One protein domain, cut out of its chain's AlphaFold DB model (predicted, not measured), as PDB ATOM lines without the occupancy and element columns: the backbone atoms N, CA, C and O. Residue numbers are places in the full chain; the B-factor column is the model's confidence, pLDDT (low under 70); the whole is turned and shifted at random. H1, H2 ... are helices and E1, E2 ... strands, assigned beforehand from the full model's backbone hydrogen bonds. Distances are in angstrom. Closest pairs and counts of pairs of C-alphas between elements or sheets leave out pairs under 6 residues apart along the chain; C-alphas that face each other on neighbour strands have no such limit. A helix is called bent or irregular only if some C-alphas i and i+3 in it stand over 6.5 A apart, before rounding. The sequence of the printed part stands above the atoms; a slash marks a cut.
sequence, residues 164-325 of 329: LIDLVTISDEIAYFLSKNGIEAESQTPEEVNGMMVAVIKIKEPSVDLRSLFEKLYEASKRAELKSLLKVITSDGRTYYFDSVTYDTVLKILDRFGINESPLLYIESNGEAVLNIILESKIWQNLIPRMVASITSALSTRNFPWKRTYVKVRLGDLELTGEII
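Overview. This is residues 164 to 325 of the 329 residues of an uncharacterized protein of Ignicoccus islandicus DSM 13165 (UniProt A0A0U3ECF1). Look for two strongly twisted four-stranded sheets set edge to edge, with strand E4 of the one beside strand E5 of the other. Helices H1, H2, H3 and H4 cover one side in that order, with H1 at one end of the long axis, H4 at the other and H2 near the seam. The 162 printed residues hold four named helices and eight named strands, in the order H1 E1 E2 H2 E3 E4 H3 E5 E6 H4 E7 E8. Both sheets are mixed, in the orders E1 E2 E3 E4 and E5 E6 E7 E8; the class is mixed, helices and strands. The whole is compact, with a radius of gyration of the C-alphas of 15.4 A and spans of 42 by 33 by 27 A.

Arrangement. Start at E6, residues 273 to 279, parallel to E7, residues 309 to 315, with N 275 and O 310 at 2.8 A. E5, residues 264 to 269, forms a hairpin with E6 (N 268 to O 274, 3.0 A), and E8, residues 318 to 324, one with E7 (N 311 to O 322, 2.8 A). H4, residues 282 to 299, is on this sheet at a height of 8.3 A, over E7 and E8; E6, H4 and E7 are a strand-helix-strand unit, two parallel strands with a helix between, its crossover right-handed. H3, residues 244 to 256, touches H4 at Val 250 and Ile 295, C-alphas 6.4 A apart, at a steep tilt of 47 degrees, opposite ways. Between the two sheets, the closest C-alphas of E5 and E4, residues 239 to 242, are those of Ile 267 and Tyr 241, 4.8 A apart, and 12 pairs of C-alphas of these two edge strands are within 8 A. E4 forms a hairpin with E3, residues 230 to 233 (N 232 to O 240, 2.8 A); E3 is parallel to E2, residues 196 to 203 (N 231 to O 199, 2.7 A), and E2 forms a hairpin with E1, residues 185 to 193 (N 188 to O 200, 2.9 A). H1, residues 164 to 180, is on this sheet at a height of 8.0 A, over E1 and E2. H2, residues 210 to 223, is on both sheets and touches H1 at Ala 220 and Ile 174, C-alphas 5.2 A apart. Every O i to N i+4 pair is within hydrogen-bond range in H1 and H2, against 8 of 9 in H3 and 9 of 14 in H4.

Along the chain. Find C-alpha 164 at (12.694, 26.324, -85.416), where H1 begins its 24.5 A. E2 spans 22.0 A and E1, which bends by 67 degrees at residue 189, 20.9 A. H4 spans 24.7 A and is irregular, with C-alphas 283 and 286 7.7 A apart and a kink of 57 degrees near residue 289. E8 ends at C-alpha 324, (-9.067, 36.853, -98.667).

Size, cuts and confidence. The C-alphas farthest apart, those of Ile 165 and Asn 286, are 45.1 A apart. The printed part has no cut and no long link. Look for pLDDT under 70 at residues 164 to 173, 176, 188 to 192, 195 to 197 and 224; the mean of the printed part is 83.0.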
ATOM      1  N   LEU A 164      12.977  27.751 -85.609       43.38
ATOM      2  CA  LEU A 164      12.694  26.324 -85.416       43.38
ATOM      3  C   LEU A 164      12.598  25.938 -83.935       43.38
ATOM      4  O   LEU A 164      11.751  25.128 -83.561       43.38
ATOM      5  N   ILE A 165      13.462  26.503 -83.096       45.12
ATOM      6  CA  ILE A 165      13.555  26.135 -81.682       45.12
ATOM      7  C   ILE A 165      12.432  26.767 -80.861       45.12
ATOM      8  O   ILE A 165      11.845  26.096 -80.003       45.12
ATOM      9  N   ASP A 166      12.093  28.017 -81.165       51.59
ATOM     10  CA  ASP A 166      10.932  28.677 -80.580       51.59
ATOM     11  C   ASP A 166       9.669  27.863 -80.890       51.59
ATOM     12  O   ASP A 166       8.877  27.582 -79.995       51.59
ATOM     13  N   LEU A 167       9.524  27.356 -82.119       56.72
ATOM     14  CA  LEU A 167       8.373  26.531 -82.502       56.72
ATOM     15  C   LEU A 167       8.318  25.175 -81.790       56.72
ATOM     16  O   LEU A 167       7.224  24.739 -81.426       56.72
ATOM     17  N   VAL A 168       9.457  24.513 -81.558       54.16
ATOM     18  CA  VAL A 168       9.495  23.262 -80.774       54.16
ATOM     19  C   VAL A 168       9.069  23.542 -79.336       54.16
ATOM     20  O   VAL A 168       8.128  22.926 -78.847       54.16
ATOM     21  N   THR A 169       9.686  24.533 -78.693       52.44
ATOM     22  CA  THR A 169       9.405  24.882 -77.293       52.44
ATOM     23  C   THR A 169       7.943  25.284 -77.098       52.44
ATOM     24  O   THR A 169       7.276  24.813 -76.178       52.44
ATOM     25  N   ILE A 170       7.414  26.098 -78.013       62.25
ATOM     26  CA  ILE A 170       6.018  26.533 -77.989       62.25
ATOM     27  C   ILE A 170       5.065  25.352 -78.224       62.25
ATOM     28  O   ILE A 170       4.036  25.252 -77.558       62.25
ATOM     29  N   SER A 171       5.383  24.433 -79.141       65.31
ATOM     30  CA  SER A 171       4.532  23.258 -79.387       65.31
ATOM     31  C   SER A 171       4.511  22.281 -78.207       65.31
ATOM     32  O   SER A 171       3.451  21.730 -77.904       65.31
ATOM     33  N   ASP A 172       5.629  22.129 -77.493       57.50
ATOM     34  CA  ASP A 172       5.707  21.387 -76.232       57.50
ATOM     35  C   ASP A 172       4.870  22.040 -75.126       57.50
ATOM     36  O   ASP A 172       4.099  21.356 -74.446       57.50
ATOM     37  N   GLU A 173       4.972  23.362 -74.956       57.84
ATOM     38  CA  GLU A 173       4.185  24.098 -73.961       57.84
ATOM     39  C   GLU A 173       2.681  23.975 -74.238       57.84
ATOM     40  O   GLU A 173       1.886  23.718 -73.327       57.84
ATOM     41  N   ILE A 174       2.293  24.077 -75.511       73.06
ATOM     42  CA  ILE A 174       0.911  23.879 -75.946       73.06
ATOM     43  C   ILE A 174       0.457  22.445 -75.648       73.06
ATOM     44  O   ILE A 174      -0.595  22.259 -75.034       73.06
ATOM     45  N   ALA A 175       1.237  21.426 -76.020       71.81
ATOM     46  CA  ALA A 175       0.895  20.024 -75.768       71.81
ATOM     47  C   ALA A 175       0.764  19.715 -74.264       71.81
ATOM     48  O   ALA A 175      -0.166  19.019 -73.837       71.81
ATOM     49  N   TYR A 176       1.646  20.287 -73.443       66.50
ATOM     50  CA  TYR A 176       1.583  20.179 -71.989       66.50
ATOM     51  C   TYR A 176       0.319  20.833 -71.420       66.50
ATOM     52  O   TYR A 176      -0.380  20.222 -70.604       66.50
ATOM     53  N   PHE A 177      -0.013  22.048 -71.865       75.12
ATOM     54  CA  PHE A 177      -1.228  22.739 -71.440       75.12
ATOM     55  C   PHE A 177      -2.487  21.940 -71.791       75.12
ATOM     56  O   PHE A 177      -3.369  21.778 -70.945       75.12
ATOM     57  N   LEU A 178      -2.561  21.407 -73.013       81.25
ATOM     58  CA  LEU A 178      -3.667  20.554 -73.450       81.25
ATOM     59  C   LEU A 178      -3.793  19.321 -72.551       81.25
ATOM     60  O   LEU A 178      -4.875  19.061 -72.022       81.25
ATOM     61  N   SER A 179      -2.673  18.648 -72.272       78.75
ATOM     62  CA  SER A 179      -2.638  17.451 -71.423       78.75
ATOM     63  C   SER A 179      -3.119  17.744 -69.999       78.75
ATOM     64  O   SER A 179      -3.900  16.983 -69.428       78.75
ATOM     65  N   LYS A 180      -2.737  18.893 -69.423       77.19
ATOM     66  CA  LYS A 180      -3.238  19.341 -68.108       77.19
ATOM     67  C   LYS A 180      -4.728  19.654 -68.089       77.19
ATOM     68  O   LYS A 180      -5.340  19.588 -67.027       77.19
ATOM     69  N   ASN A 181      -5.304  19.955 -69.245       79.62
ATOM     70  CA  ASN A 181      -6.724  20.212 -69.413       79.62
ATOM     71  C   ASN A 181      -7.473  19.001 -69.992       79.62
ATOM     72  O   ASN A 181      -8.568  19.169 -70.533       79.62
ATOM     73  N   GLY A 182      -6.905  17.795 -69.871       84.25
ATOM     74  CA  GLY A 182      -7.554  16.545 -70.260       84.25
ATOM     75  C   GLY A 182      -7.698  16.364 -71.768       84.25
ATOM     76  O   GLY A 182      -8.700  15.804 -72.186       84.25
ATOM     77  N   ILE A 183      -6.760  16.906 -72.554       89.69
ATOM     78  CA  ILE A 183      -6.597  16.604 -73.979       89.69
ATOM     79  C   ILE A 183      -5.195  16.032 -74.178       89.69
ATOM     80  O   ILE A 183      -4.216  16.779 -74.158       89.69
ATOM     81  N   GLU A 184      -5.079  14.724 -74.383       87.44
ATOM     82  CA  GLU A 184      -3.785  14.102 -74.669       87.44
ATOM     83  C   GLU A 184      -3.230  14.576 -76.021       87.44
ATOM     84  O   GLU A 184      -3.798  14.315 -77.090       87.44
ATOM     85  N   ALA A 185      -2.084  15.253 -75.973       82.75
ATOM     86  CA  ALA A 185      -1.393  15.786 -77.136       82.75
ATOM     87  C   ALA A 185       0.115  15.524 -77.048       82.75
ATOM     88  O   ALA A 185       0.703  15.563 -75.970       82.75
ATOM     89  N   GLU A 186       0.747  15.296 -78.196       75.75
ATOM     90  CA  GLU A 186       2.203  15.269 -78.342       75.75
ATOM     91  C   GLU A 186       2.644  16.364 -79.315       75.75
ATOM     92  O   GLU A 186       1.990  16.603 -80.333       75.75
ATOM     93  N   SER A 187       3.762  17.020 -79.025       72.88
ATOM     94  CA  SER A 187       4.461  17.840 -80.011       72.88
ATOM     95  C   SER A 187       5.097  16.951 -81.083       72.88
ATOM     96  O   SER A 187       5.311  15.747 -80.895       72.88
ATOM     97  N   GLN A 188       5.370  17.535 -82.243       61.38
ATOM     98  CA  GLN A 188       6.121  16.922 -83.333       61.38
ATOM     99  C   GLN A 188       7.147  17.923 -83.863       61.38
ATOM    100  O   GLN A 188       7.081  19.119 -83.574       61.38
ATOM    101  N   THR A 189       8.086  17.432 -84.671       57.81
ATOM    102  CA  THR A 189       9.035  18.295 -85.376       57.81
ATOM    103  C   THR A 189       8.273  19.341 -86.201       57.81
ATOM    104  O   THR A 189       7.377  18.955 -86.958       57.81
ATOM    105  N   PRO A 190       8.612  20.639 -86.085       64.50
ATOM    106  CA  PRO A 190       8.055  21.675 -86.939       64.50
ATOM    107  C   PRO A 190       8.240  21.336 -88.414       64.50
ATOM    108  O   PRO A 190       9.261  20.782 -88.822       64.50
ATOM    109  N   GLU A 191       7.255  21.700 -89.220       66.94
ATOM    110  CA  GLU A 191       7.245  21.414 -90.651       66.94
ATOM    111  C   GLU A 191       7.256  22.713 -91.455       66.94
ATOM    112  O   GLU A 191       6.792  23.755 -90.991       66.94
ATOM    113  N   GLU A 192       7.760  22.651 -92.683       66.44
ATOM    114  CA  GLU A 192       7.629  23.752 -93.632       66.44
ATOM    115  C   GLU A 192       6.359  23.559 -94.466       66.44
ATOM    116  O   GLU A 192       6.187  22.550 -95.151       66.44
ATOM    117  N   VAL A 193       5.468  24.547 -94.433       74.69
ATOM    118  CA  VAL A 193       4.266  24.603 -95.267       74.69
ATOM    119  C   VAL A 193       4.404  25.799 -96.197       74.69
ATOM    120  O   VAL A 193       4.250  26.943 -95.778       74.69
ATOM    121  N   ASN A 194       4.711  25.523 -97.470       73.81
ATOM    122  CA  ASN A 194       4.863  26.518 -98.540       73.81
ATOM    123  C   ASN A 194       5.765  27.715 -98.157       73.81
ATOM    124  O   ASN A 194       5.370  28.869 -98.328       73.81
ATOM    125  N   GLY A 195       6.965  27.457 -97.626       64.12
ATOM    126  CA  GLY A 195       7.907  28.514 -97.242       64.12
ATOM    127  C   GLY A 195       7.640  29.160 -95.880       64.12
ATOM    128  O   GLY A 195       8.298  30.141 -95.539       64.12
ATOM    129  N   MET A 196       6.685  28.646 -95.095       69.38
ATOM    130  CA  MET A 196       6.455  29.067 -93.712       69.38
ATOM    131  C   MET A 196       6.685  27.899 -92.758       69.38
ATOM    132  O   MET A 196       6.073  26.843 -92.905       69.38
ATOM    133  N   MET A 197       7.525  28.105 -91.747       65.69
ATOM    134  CA  MET A 197       7.682  27.147 -90.656       65.69
ATOM    135  C   MET A 197       6.442  27.156 -89.758       65.69
ATOM    136  O   MET A 197       5.983  28.217 -89.323       65.69
ATOM    137  N   VAL A 198       5.899  25.971 -89.477       77.19
ATOM    138  CA  VAL A 198       4.714  25.782 -88.635       77.19
ATOM    139  C   VAL A 198       5.025  24.850 -87.471       77.19
ATOM    140  O   VAL A 198       5.708  23.837 -87.631       77.19
ATOM    141  N   ALA A 199       4.503  25.186 -86.292       79.00
ATOM    142  CA  ALA A 199       4.515  24.288 -85.143       79.00
ATOM    143  C   ALA A 199       3.576  23.104 -85.416       79.00
ATOM    144  O   ALA A 199       2.550  23.284 -86.072       79.00
ATOM    145  N   VAL A 200       3.889  21.906 -84.921       81.88
ATOM    146  CA  VAL A 200       3.069  20.710 -85.169       81.88
ATOM    147  C   VAL A 200       2.729  20.020 -83.857       81.88
ATOM    148  O   VAL A 200       3.610  19.707 -83.061       81.88
ATOM    149  N   ILE A 201       1.441  19.755 -83.649       86.62
ATOM    150  CA  ILE A 201       0.940  18.951 -82.534       86.62
ATOM    151  C   ILE A 201       0.039  17.832 -83.046       86.62
ATOM    152  O   ILE A 201      -0.693  17.987 -84.028       86.62
ATOM    153  N   LYS A 202       0.065  16.700 -82.349       88.88
ATOM    154  CA  LYS A 202      -0.780  15.548 -82.628       88.88
ATOM    155  C   LYS A 202      -1.628  15.195 -81.414       88.88
ATOM    156  O   LYS A 202      -1.105  14.921 -80.339       88.88
ATOM    157  N   ILE A 203      -2.941  15.178 -81.605       92.44
ATOM    158  CA  ILE A 203      -3.925  14.792 -80.596       92.44
ATOM    159  C   ILE A 203      -4.055  13.270 -80.601       92.44
ATOM    160  O   ILE A 203      -4.225  12.652 -81.655       92.44
ATOM    161  N   LYS A 204      -3.953  12.656 -79.423       86.19
ATOM    162  CA  LYS A 204      -3.984  11.196 -79.255       86.19
ATOM    163  C   LYS A 204      -5.384  10.640 -79.050       86.19
ATOM    164  O   LYS A 204      -5.623   9.471 -79.343       86.19
ATOM    165  N   GLU A 205      -6.307  11.472 -78.590       83.75
ATOM    166  CA  GLU A 205      -7.646  11.032 -78.210       83.75
ATOM    167  C   GLU A 205      -8.503  10.646 -79.421       83.75
ATOM    168  O   GLU A 205      -8.588  11.432 -80.369       83.75
ATOM    169  N   PRO A 206      -9.191   9.486 -79.404       70.06
ATOM    170  CA  PRO A 206     -10.024   9.013 -80.519       70.06
ATOM    171  C   PRO A 206     -11.180   9.950 -80.889       70.06
ATOM    172  O   PRO A 206     -11.632   9.962 -82.031       70.06
ATOM    173  N   SER A 207     -11.685  10.716 -79.921       77.88
ATOM    174  CA  SER A 207     -12.805  11.636 -80.107       77.88
ATOM    175  C   SER A 207     -12.588  12.892 -79.273       77.88
ATOM    176  O   SER A 207     -12.925  12.918 -78.089       77.88
ATOM    177  N   VAL A 208     -12.034  13.929 -79.894       82.31
ATOM    178  CA  VAL A 208     -11.886  15.249 -79.275       82.31
ATOM    179  C   VAL A 208     -13.020  16.159 -79.741       82.31
ATOM    180  O   VAL A 208     -13.326  16.226 -80.934       82.31
ATOM    181  N   ASP A 209     -13.657  16.864 -78.808       89.31
ATOM    182  CA  ASP A 209     -14.573  17.943 -79.167       89.31
ATOM    183  C   ASP A 209     -13.766  19.102 -79.767       89.31
ATOM    184  O   ASP A 209     -12.935  19.712 -79.092       89.31
ATOM    185  N   LEU A 210     -13.989  19.394 -81.053       89.81
ATOM    186  CA  LEU A 210     -13.203  20.396 -81.777       89.81
ATOM    187  C   LEU A 210     -13.355  21.790 -81.164       89.81
ATOM    188  O   LEU A 210     -12.386  22.543 -81.136       89.81
ATOM    189  N   ARG A 211     -14.537  22.128 -80.637       88.69
ATOM    190  CA  ARG A 211     -14.770  23.417 -79.976       88.69
ATOM    191  C   ARG A 211     -13.889  23.554 -78.740       88.69
ATOM    192  O   ARG A 211     -13.045  24.446 -78.706       88.69
ATOM    193  N   SER A 212     -13.999  22.619 -77.796       89.94
ATOM    194  CA  SER A 212     -13.142  22.583 -76.610       89.94
ATOM    195  C   SER A 212     -11.655  22.530 -76.970       89.94
ATOM    196  O   SER A 212     -10.840  23.102 -76.247       89.94
ATOM    197  N   LEU A 213     -11.268  21.820 -78.035       92.38
ATOM    198  CA  LEU A 213      -9.878  21.765 -78.479       92.38
ATOM    199  C   LEU A 213      -9.388  23.146 -78.914       92.38
ATOM    200  O   LEU A 213      -8.373  23.612 -78.408       92.38
ATOM    201  N   PHE A 214     -10.095  23.805 -79.830       92.44
ATOM    202  CA  PHE A 214      -9.649  25.078 -80.393       92.44
ATOM    203  C   PHE A 214      -9.725  26.243 -79.401       92.44
ATOM    204  O   PHE A 214      -8.872  27.128 -79.449       92.44
ATOM    205  N   GLU A 215     -10.660  26.207 -78.451       89.88
ATOM    206  CA  GLU A 215     -10.683  27.139 -77.316       89.88
ATOM    207  C   GLU A 215      -9.430  26.982 -76.445       89.88
ATOM    208  O   GLU A 215      -8.714  27.954 -76.195       89.88
ATOM    209  N   LYS A 216      -9.089  25.745 -76.060       91.44
ATOM    210  CA  LYS A 216      -7.877  25.471 -75.274       91.44
ATOM    211  C   LYS A 216      -6.597  25.754 -76.055       91.44
ATOM    212  O   LYS A 216      -5.628  26.223 -75.467       91.44
ATOM    213  N   LEU A 217      -6.578  25.507 -77.365       92.31
ATOM    214  CA  LEU A 217      -5.450  25.863 -78.230       92.31
ATOM    215  C   LEU A 217      -5.244  27.367 -78.298       92.31
ATOM    216  O   LEU A 217      -4.100  27.816 -78.291       92.31
ATOM    217  N   TYR A 218      -6.324  28.140 -78.341       91.50
ATOM    218  CA  TYR A 218      -6.239  29.588 -78.277       91.50
ATOM    219  C   TYR A 218      -5.651  30.054 -76.950       91.50
ATOM    220  O   TYR A 218      -4.675  30.803 -76.960       91.50
ATOM    221  N   GLU A 219      -6.136  29.544 -75.821       88.94
ATOM    222  CA  GLU A 219      -5.551  29.858 -74.513       88.94
ATOM    223  C   GLU A 219      -4.069  29.467 -74.418       88.94
ATOM    224  O   GLU A 219      -3.243  30.276 -73.989       88.94
ATOM    225  N   ALA A 220      -3.724  28.255 -74.857       83.12
ATOM    226  CA  ALA A 220      -2.357  27.744 -74.855       83.12
ATOM    227  C   ALA A 220      -1.433  28.601 -75.725       83.12
ATOM    228  O   ALA A 220      -0.374  29.034 -75.281       83.12
ATOM    229  N   SER A 221      -1.867  28.914 -76.946       84.50
ATOM    230  CA  SER A 221      -1.093  29.706 -77.904       84.50
ATOM    231  C   SER A 221      -0.894  31.147 -77.438       84.50
ATOM    232  O   SER A 221       0.129  31.750 -77.745       84.50
ATOM    233  N   LYS A 222      -1.855  31.716 -76.696       83.44
ATOM    234  CA  LYS A 222      -1.720  33.052 -76.096       83.44
ATOM    235  C   LYS A 222      -0.724  33.058 -74.941       83.44
ATOM    236  O   LYS A 222       0.023  34.021 -74.821       83.44
ATOM    237  N   ARG A 223      -0.712  32.006 -74.115       71.31
ATOM    238  CA  ARG A 223       0.254  31.843 -73.014       71.31
ATOM    239  C   ARG A 223       1.676  31.653 -73.533       71.31
ATOM    240  O   ARG A 223       2.570  32.335 -73.057       71.31
ATOM    241  N   ALA A 224       1.829  30.811 -74.548       64.56
ATOM    242  CA  ALA A 224       3.110  30.509 -75.177       64.56
ATOM    243  C   ALA A 224       3.553  31.569 -76.211       64.56
ATOM    244  O   ALA A 224       4.514  31.357 -76.942       64.56
ATOM    245  N   GLU A 225       2.824  32.686 -76.337       73.06
ATOM    246  CA  GLU A 225       3.101  33.773 -77.288       73.06
ATOM    247  C   GLU A 225       3.335  33.321 -78.748       73.06
ATOM    248  O   GLU A 225       4.111  33.929 -79.492       73.06
ATOM    249  N   LEU A 226       2.633  32.273 -79.195       75.25
ATOM    250  CA  LEU A 226       2.760  31.729 -80.548       75.25
ATOM    251  C   LEU A 226       2.371  32.783 -81.598       75.25
ATOM    252  O   LEU A 226       1.231  33.254 -81.621       75.25
ATOM    253  N   LYS A 227       3.300  33.103 -82.509       72.69
ATOM    254  CA  LYS A 227       3.103  34.066 -83.618       72.69
ATOM    255  C   LYS A 227       2.948  33.418 -85.000       72.69
ATOM    256  O   LYS A 227       2.648  34.115 -85.980       72.69
ATOM    257  N   SER A 228       3.186  32.114 -85.091       73.69
ATOM    258  CA  SER A 228       3.137  31.325 -86.324       73.69
ATOM    259  C   SER A 228       1.879  30.449 -86.389       73.69
ATOM    260  O   SER A 228       1.056  30.433 -85.474       73.69
ATOM    261  N   LEU A 229       1.726  29.725 -87.501       87.50
ATOM    262  CA  LEU A 229       0.697  28.702 -87.643       87.50
ATOM    263  C   LEU A 229       1.049  27.467 -86.808       87.50
ATOM    264  O   LEU A 229       2.191  27.010 -86.784       87.50
ATOM    265  N   LEU A 230       0.021  26.891 -86.200       90.19
ATOM    266  CA  LEU A 230       0.055  25.598 -85.541       90.19
ATOM    267  C   LEU A 230      -0.741  24.594 -86.373       90.19
ATOM    268  O   LEU A 230      -1.942  24.755 -86.580       90.19
ATOM    269  N   LYS A 231      -0.077  23.545 -86.842       92.75
ATOM    270  CA  LYS A 231      -0.682  22.378 -87.479       92.75
ATOM    271  C   LYS A 231      -1.130  21.401 -86.392       92.75
ATOM    272  O   LYS A 231      -0.336  20.979 -85.557       92.75
ATOM    273  N   VAL A 232      -2.400  21.026 -86.426       94.06
ATOM    274  CA  VAL A 232      -3.045  20.133 -85.464       94.06
ATOM    275  C   VAL A 232      -3.483  18.871 -86.189       94.06
ATOM    276  O   VAL A 232      -4.334  18.924 -87.075       94.06
ATOM    277  N   ILE A 233      -2.906  17.733 -85.821       92.12
ATOM    278  CA  ILE A 233      -3.226  16.430 -86.405       92.12
ATOM    279  C   ILE A 233      -4.050  15.651 -85.388       92.12
ATOM    280  O   ILE A 233      -3.563  15.306 -84.317       92.12
ATOM    281  N   THR A 234      -5.307  15.380 -85.702       91.19
ATOM    282  CA  THR A 234      -6.174  14.571 -84.836       91.19
ATOM    283  C   THR A 234      -5.887  13.076 -84.989       91.19
ATOM    284  O   THR A 234      -5.242  12.642 -85.946       91.19
ATOM    285  N   SER A 235      -6.335  12.275 -84.023       87.81
ATOM    286  CA  SER A 235      -6.055  10.835 -83.950       87.81
ATOM    287  C   SER A 235      -6.591  10.038 -85.146       87.81
ATOM    288  O   SER A 235      -5.998   9.027 -85.519       87.81
ATOM    289  N   ASP A 236      -7.662  10.515 -85.784       88.12
ATOM    290  CA  ASP A 236      -8.238   9.938 -87.003       88.12
ATOM    291  C   ASP A 236      -7.532  10.387 -88.296       88.12
ATOM    292  O   ASP A 236      -7.938  10.012 -89.397       88.12
ATOM    293  N   GLY A 237      -6.459  11.172 -88.170       86.94
ATOM    294  CA  GLY A 237      -5.637  11.644 -89.278       86.94
ATOM    295  C   GLY A 237      -6.103  12.958 -89.903       86.94
ATOM    296  O   GLY A 237      -5.433  13.450 -90.815       86.94
ATOM    297  N   ARG A 238      -7.199  13.575 -89.436       89.56
ATOM    298  CA  ARG A 238      -7.599  14.898 -89.939       89.56
ATOM    299  C   ARG A 238      -6.606  15.965 -89.491       89.56
ATOM    300  O   ARG A 238      -6.201  16.005 -88.328       89.56
ATOM    301  N   THR A 239      -6.228  16.827 -90.432       91.31
ATOM    302  CA  THR A 239      -5.292  17.933 -90.215       91.31
ATOM    303  C   THR A 239      -6.035  19.258 -90.238       91.31
ATOM    304  O   THR A 239      -6.752  19.565 -91.190       91.31
ATOM    305  N   TYR A 240      -5.793  20.059 -89.213       93.56
ATOM    306  CA  TYR A 240      -6.287  21.416 -89.074       93.56
ATOM    307  C   TYR A 240      -5.120  22.372 -88.857       93.56
ATOM    308  O   TYR A 240      -4.034  21.964 -88.453       93.56
ATOM    309  N   TYR A 241      -5.354  23.654 -89.093       93.50
ATOM    310  CA  TYR A 241      -4.411  24.716 -88.792       93.50
ATOM    311  C   TYR A 241      -5.055  25.744 -87.862       93.50
ATOM    312  O   TYR A 241      -6.254  26.035 -87.930       93.50
ATOM    313  N   PHE A 242      -4.230  26.294 -86.984       92.56
ATOM    314  CA  PHE A 242      -4.589  27.269 -85.971       92.56
ATOM    315  C   PHE A 242      -3.628  28.463 -86.041       92.56
ATOM    316  O   PHE A 242      -2.423  28.275 -86.173       92.56
ATOM    317  N   ASP A 243      -4.151  29.687 -85.958       90.19
ATOM    318  CA  ASP A 243      -3.365  30.929 -85.903       90.19
ATOM    319  C   ASP A 243      -4.000  31.852 -84.860       90.19
ATOM    320  O   ASP A 243      -5.060  32.440 -85.098       90.19
ATOM    321  N   SER A 244      -3.346  31.982 -83.704       87.94
ATOM    322  CA  SER A 244      -3.813  32.786 -82.566       87.94
ATOM    323  C   SER A 244      -4.103  34.242 -82.954       87.94
ATOM    324  O   SER A 244      -5.078  34.825 -82.479       87.94
ATOM    325  N   VAL A 245      -3.311  34.820 -83.865       87.00
ATOM    326  CA  VAL A 245      -3.430  36.217 -84.305       87.00
ATOM    327  C   VAL A 245      -4.651  36.399 -85.204       87.00
ATOM    328  O   VAL A 245      -5.397  37.379 -85.083       87.00
ATOM    329  N   THR A 246      -4.883  35.438 -86.099       89.81
ATOM    330  CA  THR A 246      -6.090  35.407 -86.933       89.81
ATOM    331  C   THR A 246      -7.332  35.279 -86.048       89.81
ATOM    332  O   THR A 246      -8.303  36.006 -86.248       89.81
ATOM    333  N   TYR A 247      -7.283  34.434 -85.017       90.50
ATOM    334  CA  TYR A 247      -8.401  34.234 -84.091       90.50
ATOM    335  C   TYR A 247      -8.690  35.486 -83.266       90.50
ATOM    336  O   TYR A 247      -9.837  35.924 -83.236       90.50
ATOM    337  N   ASP A 248      -7.667  36.120 -82.683       89.69
ATOM    338  CA  ASP A 248      -7.793  37.412 -81.993       89.69
ATOM    339  C   ASP A 248      -8.513  38.448 -82.872       89.69
ATOM    340  O   ASP A 248      -9.373  39.204 -82.413       89.69
ATOM    341  N   THR A 249      -8.135  38.500 -84.150       91.00
ATOM    342  CA  THR A 249      -8.703  39.437 -85.125       91.00
ATOM    343  C   THR A 249     -10.173  39.129 -85.387       91.00
ATOM    344  O   THR A 249     -11.004  40.039 -85.359       91.00
ATOM    345  N   VAL A 250     -10.508  37.856 -85.595       91.75
ATOM    346  CA  VAL A 250     -11.887  37.411 -85.820       91.75
ATOM    347  C   VAL A 250     -12.756  37.682 -84.595       91.75
ATOM    348  O   VAL A 250     -13.803  38.305 -84.743       91.75
ATOM    349  N   LEU A 251     -12.313  37.305 -83.393       91.00
ATOM    350  CA  LEU A 251     -13.064  37.519 -82.152       91.00
ATOM    351  C   LEU A 251     -13.370  39.005 -81.923       91.00
ATOM    352  O   LEU A 251     -14.510  39.358 -81.637       91.00
ATOM    353  N   LYS A 252     -12.398  39.898 -82.155       91.69
ATOM    354  CA  LYS A 252     -12.614  41.356 -82.080       91.69
ATOM    355  C   LYS A 252     -13.632  41.865 -83.095       91.69
ATOM    356  O   LYS A 252     -14.313  42.854 -82.837       91.69
ATOM    357  N   ILE A 253     -13.695  41.262 -84.279       91.75
ATOM    358  CA  ILE A 253     -14.685  41.637 -85.290       91.75
ATOM    359  C   ILE A 253     -16.066  41.145 -84.859       91.75
ATOM    360  O   ILE A 253     -17.006  41.930 -84.905       91.75
ATOM    361  N   LEU A 254     -16.185  39.895 -84.409       89.69
ATOM    362  CA  LEU A 254     -17.445  39.307 -83.949       89.69
ATOM    363  C   LEU A 254     -18.041  40.072 -82.757       89.69
ATOM    364  O   LEU A 254     -19.232  40.384 -82.776       89.69
ATOM    365  N   ASP A 255     -17.207  40.486 -81.803       90.19
ATOM    366  CA  ASP A 255     -17.602  41.329 -80.665       90.19
ATOM    367  C   ASP A 255     -18.252  42.653 -81.119       90.19
ATOM    368  O   ASP A 255     -19.311  43.046 -80.630       90.19
ATOM    369  N   ARG A 256     -17.725  43.298 -82.175       90.12
ATOM    370  CA  ARG A 256     -18.334  44.515 -82.764       90.12
ATOM    371  C   ARG A 256     -19.713  44.279 -83.379       90.12
ATOM    372  O   ARG A 256     -20.468  45.235 -83.554       90.12
ATOM    373  N   PHE A 257     -20.030  43.039 -83.746       87.94
ATOM    374  CA  PHE A 257     -21.355  42.640 -84.223       87.94
ATOM    375  C   PHE A 257     -22.284  42.186 -83.083       87.94
ATOM    376  O   PHE A 257     -23.431  41.840 -83.355       87.94
ATOM    377  N   GLY A 258     -21.830  42.235 -81.823       85.44
ATOM    378  CA  GLY A 258     -22.588  41.811 -80.643       85.44
ATOM    379  C   GLY A 258     -22.597  40.297 -80.422       85.44
ATOM    380  O   GLY A 258     -23.407  39.795 -79.642       85.44
ATOM    381  N   ILE A 259     -21.726  39.565 -81.118       84.94
ATOM    382  CA  ILE A 259     -21.623  38.111 -81.019       84.94
ATOM    383  C   ILE A 259     -20.740  37.785 -79.816       84.94
ATOM    384  O   ILE A 259     -19.519  37.745 -79.918       84.94
ATOM    385  N   ASN A 260     -21.392  37.550 -78.678       72.12
ATOM    386  CA  ASN A 260     -20.745  37.232 -77.400       72.12
ATOM    387  C   ASN A 260     -20.595  35.715 -77.164       72.12
ATOM    388  O   ASN A 260     -20.367  35.286 -76.035       72.12
ATOM    389  N   GLU A 261     -20.783  34.896 -78.202       72.81
ATOM    390  CA  GLU A 261     -20.512  33.456 -78.161       72.81
ATOM    391  C   GLU A 261     -19.096  33.172 -78.671       72.81
ATOM    392  O   GLU A 261     -18.606  33.862 -79.563       72.81
ATOM    393  N   SER A 262     -18.445  32.150 -78.114       72.25
ATOM    394  CA  SER A 262     -17.172  31.642 -78.629       72.25
ATOM    395  C   SER A 262     -17.460  30.866 -79.921       72.25
ATOM    396  O   SER A 262     -18.131  29.839 -79.854       72.25
ATOM    397  N   PRO A 263     -17.077  31.334 -81.118       83.19
ATOM    398  CA  PRO A 263     -17.242  30.551 -82.343       83.19
ATOM    399  C   PRO A 263     -16.284  29.352 -82.365       83.19
ATOM    400  O   PRO A 263     -15.142  29.454 -81.917       83.19
ATOM    401  N   LEU A 264     -16.688  28.243 -82.996       87.25
ATOM    402  CA  LEU A 264     -15.698  27.254 -83.429       87.25
ATOM    403  C   LEU A 264     -14.967  27.825 -84.649       87.25
ATOM    404  O   LEU A 264     -15.567  28.062 -85.701       87.25
ATOM    405  N   LEU A 265     -13.672  28.059 -84.470       89.81
ATOM    406  CA  LEU A 265     -12.751  28.602 -85.457       89.81
ATOM    407  C   LEU A 265     -11.688  27.551 -85.760       89.81
ATOM    408  O   LEU A 265     -11.235  26.897 -84.828       89.81
ATOM    409  N   TYR A 266     -11.323  27.379 -87.036       92.12
ATOM    410  CA  TYR A 266     -10.182  26.569 -87.500       92.12
ATOM    411  C   TYR A 266      -9.926  26.742 -88.992       92.12
ATOM    412  O   TYR A 266     -10.807  27.162 -89.740       92.12
ATOM    413  N   ILE A 267      -8.717  26.403 -89.438       93.06
ATOM    414  CA  ILE A 267      -8.340  26.422 -90.851       93.06
ATOM    415  C   ILE A 267      -8.226  24.979 -91.357       93.06
ATOM    416  O   ILE A 267      -7.465  24.180 -90.818       93.06
ATOM    417  N   GLU A 268      -8.972  24.640 -92.402       91.50
ATOM    418  CA  GLU A 268      -8.785  23.404 -93.176       91.50
ATOM    419  C   GLU A 268      -7.950  23.708 -94.423       91.50
ATOM    420  O   GLU A 268      -8.109  24.773 -95.020       91.50
ATOM    421  N   SER A 269      -7.084  22.780 -94.839       82.19
ATOM    422  CA  SER A 269      -6.297  22.916 -96.071       82.19
ATOM    423  C   SER A 269      -6.356  21.647 -96.915       82.19
ATOM    424  O   SER A 269      -5.811  20.622 -96.516       82.19
ATOM    425  N   ASN A 270      -6.916  21.765 -98.122       75.44
ATOM    426  CA  ASN A 270      -6.939  20.728 -99.165       75.44
ATOM    427  C   ASN A 270      -6.459  21.309-100.511       75.44
ATOM    428  O   ASN A 270      -7.142  21.214-101.527       75.44
ATOM    429  N   GLY A 271      -5.311  21.997-100.503       73.75
ATOM    430  CA  GLY A 271      -4.781  22.762-101.645       73.75
ATOM    431  C   GLY A 271      -5.143  24.254-101.607       73.75
ATOM    432  O   GLY A 271      -4.341  25.089-102.022       73.75
ATOM    433  N   GLU A 272      -6.285  24.592-101.011       84.62
ATOM    434  CA  GLU A 272      -6.687  25.948-100.613       84.62
ATOM    435  C   GLU A 272      -6.957  25.966 -99.103       84.62
ATOM    436  O   GLU A 272      -7.354  24.937 -98.545       84.62
ATOM    437  N   ALA A 273      -6.747  27.111 -98.445       89.44
ATOM    438  CA  ALA A 273      -7.025  27.266 -97.018       89.44
ATOM    439  C   ALA A 273      -8.397  27.887 -96.765       89.44
ATOM    440  O   ALA A 273      -8.747  28.907 -97.354       89.44
ATOM    441  N   VAL A 274      -9.167  27.306 -95.849       93.00
ATOM    442  CA  VAL A 274     -10.497  27.798 -95.476       93.00
ATOM    443  C   VAL A 274     -10.560  28.000 -93.969       93.00
ATOM    444  O   VAL A 274     -10.580  27.031 -93.213       93.00
ATOM    445  N   LEU A 275     -10.627  29.260 -93.537       93.50
ATOM    446  CA  LEU A 275     -10.954  29.643 -92.168       93.50
ATOM    447  C   LEU A 275     -12.455  29.446 -91.942       93.50
ATOM    448  O   LEU A 275     -13.278  30.239 -92.404       93.50
ATOM    449  N   ASN A 276     -12.808  28.381 -91.235       94.00
ATOM    450  CA  ASN A 276     -14.172  28.077 -90.838       94.00
ATOM    451  C   ASN A 276     -14.528  28.852 -89.563       94.00
ATOM    452  O   ASN A 276     -13.748  28.881 -88.615       94.00
ATOM    453  N   ILE A 277     -15.716  29.457 -89.554       92.62
ATOM    454  CA  ILE A 277     -16.316  30.172 -88.424       92.62
ATOM    455  C   ILE A 277     -17.725  29.624 -88.236       92.62
ATOM    456  O   ILE A 277     -18.596  29.866 -89.072       92.62
ATOM    457  N   ILE A 278     -17.957  28.867 -87.168       90.81
ATOM    458  CA  ILE A 278     -19.249  28.223 -86.914       90.81
ATOM    459  C   ILE A 278     -19.940  28.921 -85.741       90.81
ATOM    460  O   ILE A 278     -19.441  28.899 -84.614       90.81
ATOM    461  N   LEU A 279     -21.083  29.536 -86.045       87.81
ATOM    462  CA  LEU A 279     -21.958  30.236 -85.105       87.81
ATOM    463  C   LEU A 279     -23.142  29.342 -84.720       87.81
ATOM    464  O   LEU A 279     -23.608  28.539 -85.535       87.81
ATOM    465  N   GLU A 280     -23.656  29.498 -83.502       81.75
ATOM    466  CA  GLU A 280     -24.777  28.691 -82.994       81.75
ATOM    467  C   GLU A 280     -26.100  29.458 -83.032       81.75
ATOM    468  O   GLU A 280     -27.162  28.882 -83.292       81.75
ATOM    469  N   SER A 281     -26.052  30.775 -82.821       80.56
ATOM    470  CA  SER A 281     -27.263  31.578 -82.680       80.56
ATOM    471  C   SER A 281     -27.764  32.170 -83.998       80.56
ATOM    472  O   SER A 281     -27.109  32.990 -84.647       80.56
ATOM    473  N   LYS A 282     -29.005  31.817 -84.371       76.38
ATOM    474  CA  LYS A 282     -29.637  32.283 -85.620       76.38
ATOM    475  C   LYS A 282     -29.944  33.782 -85.659       76.38
ATOM    476  O   LYS A 282     -30.234  34.314 -86.729       76.38
ATOM    477  N   ILE A 283     -29.852  34.478 -84.526       79.75
ATOM    478  CA  ILE A 283     -30.148  35.916 -84.434       79.75
ATOM    479  C   ILE A 283     -29.162  36.780 -85.242       79.75
ATOM    480  O   ILE A 283     -29.483  37.916 -85.575       79.75
ATOM    481  N   TRP A 284     -28.000  36.227 -85.606       79.88
ATOM    482  CA  TRP A 284     -26.933  36.922 -86.335       79.88
ATOM    483  C   TRP A 284     -26.954  36.687 -87.850       79.88
ATOM    484  O   TRP A 284     -26.079  37.172 -88.570       79.88
ATOM    485  N   GLN A 285     -27.944  35.946 -88.359       83.81
ATOM    486  CA  GLN A 285     -27.997  35.498 -89.752       83.81
ATOM    487  C   GLN A 285     -27.909  36.653 -90.764       83.81
ATOM    488  O   GLN A 285     -27.224  36.552 -91.781       83.81
ATOM    489  N   ASN A 286     -28.567  37.775 -90.474       86.06
ATOM    490  CA  ASN A 286     -28.565  38.972 -91.318       86.06
ATOM    491  C   ASN A 286     -27.216  39.718 -91.332       86.06
ATOM    492  O   ASN A 286     -26.990  40.549 -92.212       86.06
ATOM    493  N   LEU A 287     -26.321  39.443 -90.380       86.56
ATOM    494  CA  LEU A 287     -25.004  40.077 -90.283       86.56
ATOM    495  C   LEU A 287     -23.922  39.306 -91.041       86.56
ATOM    496  O   LEU A 287     -22.884  39.889 -91.351       86.56
ATOM    497  N   ILE A 288     -24.163  38.039 -91.396       88.50
ATOM    498  CA  ILE A 288     -23.169  37.146 -92.013       88.50
ATOM    499  C   ILE A 288     -22.469  37.763 -93.234       88.50
ATOM    500  O   ILE A 288     -21.238  37.765 -93.247       88.50
ATOM    501  N   PRO A 289     -23.171  38.382 -94.205       91.38
ATOM    502  CA  PRO A 289     -22.504  39.048 -95.326       91.38
ATOM    503  C   PRO A 289     -21.531  40.154 -94.906       91.38
ATOM    504  O   PRO A 289     -20.417  40.243 -95.420       91.38
ATOM    505  N   ARG A 290     -21.927  40.980 -93.931       91.12
ATOM    506  CA  ARG A 290     -21.087  42.068 -93.414       91.12
ATOM    507  C   ARG A 290     -19.907  41.535 -92.606       91.12
ATOM    508  O   ARG A 290     -18.826  42.120 -92.675       91.12
ATOM    509  N   MET A 291     -20.098  40.439 -91.872       90.38
ATOM    510  CA  MET A 291     -19.031  39.766 -91.132       90.38
ATOM    511  C   MET A 291     -17.985  39.194 -92.075       90.38
ATOM    512  O   MET A 291     -16.814  39.530 -91.933       90.38
ATOM    513  N   VAL A 292     -18.403  38.411 -93.076       93.50
ATOM    514  CA  VAL A 292     -17.490  37.836 -94.074       93.50
ATOM    515  C   VAL A 292     -16.663  38.941 -94.727       93.50
ATOM    516  O   VAL A 292     -15.442  38.853 -94.710       93.50
ATOM    517  N   ALA A 293     -17.297  40.021 -95.195       92.50
ATOM    518  CA  ALA A 293     -16.590  41.150 -95.802       92.50
ATOM    519  C   ALA A 293     -15.603  41.844 -94.841       92.50
ATOM    520  O   ALA A 293     -14.503  42.223 -95.238       92.50
ATOM    521  N   SER A 294     -15.977  42.009 -93.568       93.56
ATOM    522  CA  SER A 294     -15.110  42.648 -92.568       93.56
ATOM    523  C   SER A 294     -13.898  41.779 -92.232       93.56
ATOM    524  O   SER A 294     -12.789  42.294 -92.102       93.56
ATOM    525  N   ILE A 295     -14.098  40.463 -92.118       93.94
ATOM    526  CA  ILE A 295     -13.036  39.507 -91.795       93.94
ATOM    527  C   ILE A 295     -12.091  39.345 -92.986       93.94
ATOM    528  O   ILE A 295     -10.881  39.453 -92.799       93.94
ATOM    529  N   THR A 296     -12.603  39.163 -94.210       94.44
ATOM    530  CA  THR A 296     -11.740  39.068 -95.400       94.44
ATOM    531  C   THR A 296     -10.931  40.345 -95.606       94.44
ATOM    532  O   THR A 296      -9.733  40.271 -95.879       94.44
ATOM    533  N   SER A 297     -11.536  41.518 -95.389       93.31
ATOM    534  CA  SER A 297     -10.823  42.795 -95.448       93.31
ATOM    535  C   SER A 297      -9.741  42.909 -94.371       93.31
ATOM    536  O   SER A 297      -8.641  43.358 -94.681       93.31
ATOM    537  N   ALA A 298     -10.016  42.526 -93.122       90.94
ATOM    538  CA  ALA A 298      -9.040  42.628 -92.033       90.94
ATOM    539  C   ALA A 298      -7.850  41.674 -92.227       90.94
ATOM    540  O   ALA A 298      -6.703  42.049 -91.988       90.94
ATOM    541  N   LEU A 299      -8.120  40.460 -92.711       91.00
ATOM    542  CA  LEU A 299      -7.105  39.433 -92.926       91.00
ATOM    543  C   LEU A 299      -6.331  39.594 -94.245       91.00
ATOM    544  O   LEU A 299      -5.336  38.905 -94.436       91.00
ATOM    545  N   SER A 300      -6.715  40.532 -95.120       89.25
ATOM    546  CA  SER A 300      -6.007  40.827 -96.384       89.25
ATOM    547  C   SER A 300      -4.544  41.261 -96.209       89.25
ATOM    548  O   SER A 300      -3.757  41.200 -97.151       89.25
ATOM    549  N   THR A 301      -4.171  41.695 -95.003       84.06
ATOM    550  CA  THR A 301      -2.801  42.092 -94.642       84.06
ATOM    551  C   THR A 301      -1.972  40.941 -94.066       84.06
ATOM    552  O   THR A 301      -0.760  41.079 -93.885       84.06
ATOM    553  N   ARG A 302      -2.599  39.796 -93.760       83.81
ATOM    554  CA  ARG A 302      -1.926  38.626 -93.193       83.81
ATOM    555  C   ARG A 302      -1.295  37.803 -94.313       83.81
ATOM    556  O   ARG A 302      -1.923  37.529 -95.330       83.81
ATOM    557  N   ASN A 303      -0.050  37.384 -94.106       80.06
ATOM    558  CA  ASN A 303       0.646  36.513 -95.044       80.06
ATOM    559  C   ASN A 303       0.338  35.047 -94.714       80.06
ATOM    560  O   ASN A 303       0.952  34.480 -93.812       80.06
ATOM    561  N   PHE A 304      -0.638  34.463 -95.403       85.44
ATOM    562  CA  PHE A 304      -0.925  33.033 -95.308       85.44
ATOM    563  C   PHE A 304      -0.017  32.239 -96.260       85.44
ATOM    564  O   PHE A 304       0.252  32.708 -97.365       85.44
ATOM    565  N   PRO A 305       0.410  31.016 -95.896       83.31
ATOM    566  CA  PRO A 305       1.263  30.192 -96.753       83.31
ATOM    567  C   PRO A 305       0.531  29.608 -97.975       83.31
ATOM    568  O   PRO A 305       1.139  28.953 -98.817       83.31
ATOM    569  N   TRP A 306      -0.784  29.799 -98.104       88.12
ATOM    570  CA  TRP A 306      -1.563  29.269 -99.224       88.12
ATOM    571  C   TRP A 306      -1.804  30.325-100.297       88.12
ATOM    572  O   TRP A 306      -2.119  31.474 -99.996       88.12
ATOM    573  N   LYS A 307      -1.748  29.898-101.567       83.81
ATOM    574  CA  LYS A 307      -2.032  30.759-102.729       83.81
ATOM    575  C   LYS A 307      -3.412  31.410-102.658       83.81
ATOM    576  O   LYS A 307      -3.580  32.525-103.138       83.81
ATOM    577  N   ARG A 308      -4.392  30.688-102.111       89.62
ATOM    578  CA  ARG A 308      -5.771  31.144-101.937       89.62
ATOM    579  C   ARG A 308      -6.243  30.783-100.540       89.62
ATOM    580  O   ARG A 308      -6.067  29.643-100.101       89.62
ATOM    581  N   THR A 309      -6.818  31.770 -99.863       90.94
ATOM    582  CA  THR A 309      -7.352  31.631 -98.508       90.94
ATOM    583  C   THR A 309      -8.762  32.207 -98.464       90.94
ATOM    584  O   THR A 309      -9.014  33.281 -99.007       90.94
ATOM    585  N   TYR A 310      -9.681  31.510 -97.806       94.44
ATOM    586  CA  TYR A 310     -11.084  31.889 -97.696       94.44
ATOM    587  C   TYR A 310     -11.521  32.017 -96.249       94.44
ATOM    588  O   TYR A 310     -11.005  31.341 -95.366       94.44
ATOM    589  N   VAL A 311     -12.545  32.832 -96.034       94.38
ATOM    590  CA  VAL A 311     -13.335  32.876 -94.809       94.38
ATOM    591  C   VAL A 311     -14.678  32.240 -95.104       94.38
ATOM    592  O   VAL A 311     -15.332  32.602 -96.080       94.38
ATOM    593  N   LYS A 312     -15.104  31.320 -94.247       94.38
ATOM    594  CA  LYS A 312     -16.346  30.575 -94.389       94.38
ATOM    595  C   LYS A 312     -17.136  30.636 -93.089       94.38
ATOM    596  O   LYS A 312     -16.767  29.990 -92.113       94.38
ATOM    597  N   VAL A 313     -18.218  31.412 -93.075       91.88
ATOM    598  CA  VAL A 313     -19.102  31.544 -91.908       91.88
ATOM    599  C   VAL A 313     -20.306  30.620 -92.085       91.88
ATOM    600  O   VAL A 313     -21.015  30.724 -93.088       91.88
ATOM    601  N   ARG A 314     -20.535  29.726 -91.117       90.56
ATOM    602  CA  ARG A 314     -21.660  28.780 -91.077       90.56
ATOM    603  C   ARG A 314     -22.575  29.060 -89.891       90.56
ATOM    604  O   ARG A 314     -22.107  29.359 -88.794       90.56
ATOM    605  N   LEU A 315     -23.874  28.903 -90.119       86.19
ATOM    606  CA  LEU A 315     -24.932  29.006 -89.120       86.19
ATOM    607  C   LEU A 315     -26.068  28.038 -89.497       86.19
ATOM    608  O   LEU A 315     -26.928  28.358 -90.321       86.19
ATOM    609  N   GLY A 316     -26.073  26.841 -88.903       81.81
ATOM    610  CA  GLY A 316     -26.953  25.749 -89.343       81.81
ATOM    611  C   GLY A 316     -26.720  25.417 -90.822       81.81
ATOM    612  O   GLY A 316     -25.580  25.201 -91.225       81.81
ATOM    613  N   ASP A 317     -27.784  25.438 -91.627       81.62
ATOM    614  CA  ASP A 317     -27.714  25.193 -93.079       81.62
ATOM    615  C   ASP A 317     -27.267  26.421 -93.890       81.62
ATOM    616  O   ASP A 317     -27.064  26.326 -95.101       81.62
ATOM    617  N   LEU A 318     -27.153  27.596 -93.257       83.25
ATOM    618  CA  LEU A 318     -26.724  28.808 -93.944       83.25
ATOM    619  C   LEU A 318     -25.201  28.925 -93.933       83.25
ATOM    620  O   LEU A 318     -24.553  28.817 -92.892       83.25
ATOM    621  N   GLU A 319     -24.645  29.210 -95.103       89.88
ATOM    622  CA  GLU A 319     -23.213  29.273 -95.337       89.88
ATOM    623  C   GLU A 319     -22.884  30.430 -96.280       89.88
ATOM    624  O   GLU A 319     -23.535  30.609 -97.311       89.88
ATOM    625  N   LEU A 320     -21.859  31.210 -95.933       92.56
ATOM    626  CA  LEU A 320     -21.305  32.220 -96.824       92.56
ATOM    627  C   LEU A 320     -19.780  32.174 -96.806       92.56
ATOM    628  O   LEU A 320     -19.156  32.176 -95.743       92.56
ATOM    629  N   THR A 321     -19.200  32.190 -98.003       93.31
ATOM    630  CA  THR A 321     -17.754  32.147 -98.225       93.31
ATOM    631  C   THR A 321     -17.290  33.441 -98.887       93.31
ATOM    632  O   THR A 321     -17.932  33.927 -99.818       93.31
ATOM    633  N   GLY A 322     -16.167  33.989 -98.429       91.31
ATOM    634  CA  GLY A 322     -15.476  35.114 -99.057       91.31
ATOM    635  C   GLY A 322     -13.986  34.825 -99.204       91.31
ATOM    636  O   GLY A 322     -13.391  34.184 -98.344       91.31
ATOM    637  N   GLU A 323     -13.378  35.282-100.296       93.12
ATOM    638  CA  GLU A 323     -11.936  35.140-100.532       93.12
ATOM    639  C   GLU A 323     -11.161  36.260 -99.826       93.12
ATOM    640  O   GLU A 323     -11.568  37.425 -99.841       93.12
ATOM    641  N   ILE A 324     -10.044  35.903 -99.193       90.19
ATOM    642  CA  ILE A 324      -9.067  36.853 -98.667       90.19
ATOM    643  C   ILE A 324      -8.145  37.210 -99.826       90.19
ATOM    644  O   ILE A 324      -7.333  36.393-100.253       90.19
ATOM    645  N   ILE A 325      -8.280  38.428-100.340       87.31
ATOM    646  CA  ILE A 325      -7.424  38.942-101.409       87.31
ATOM    647  C   ILE A 325      -6.248  39.661-100.743       87.31
ATOM    648  O   ILE A 325      -6.488  40.683-100.095       87.31
TER     649      ILE A 325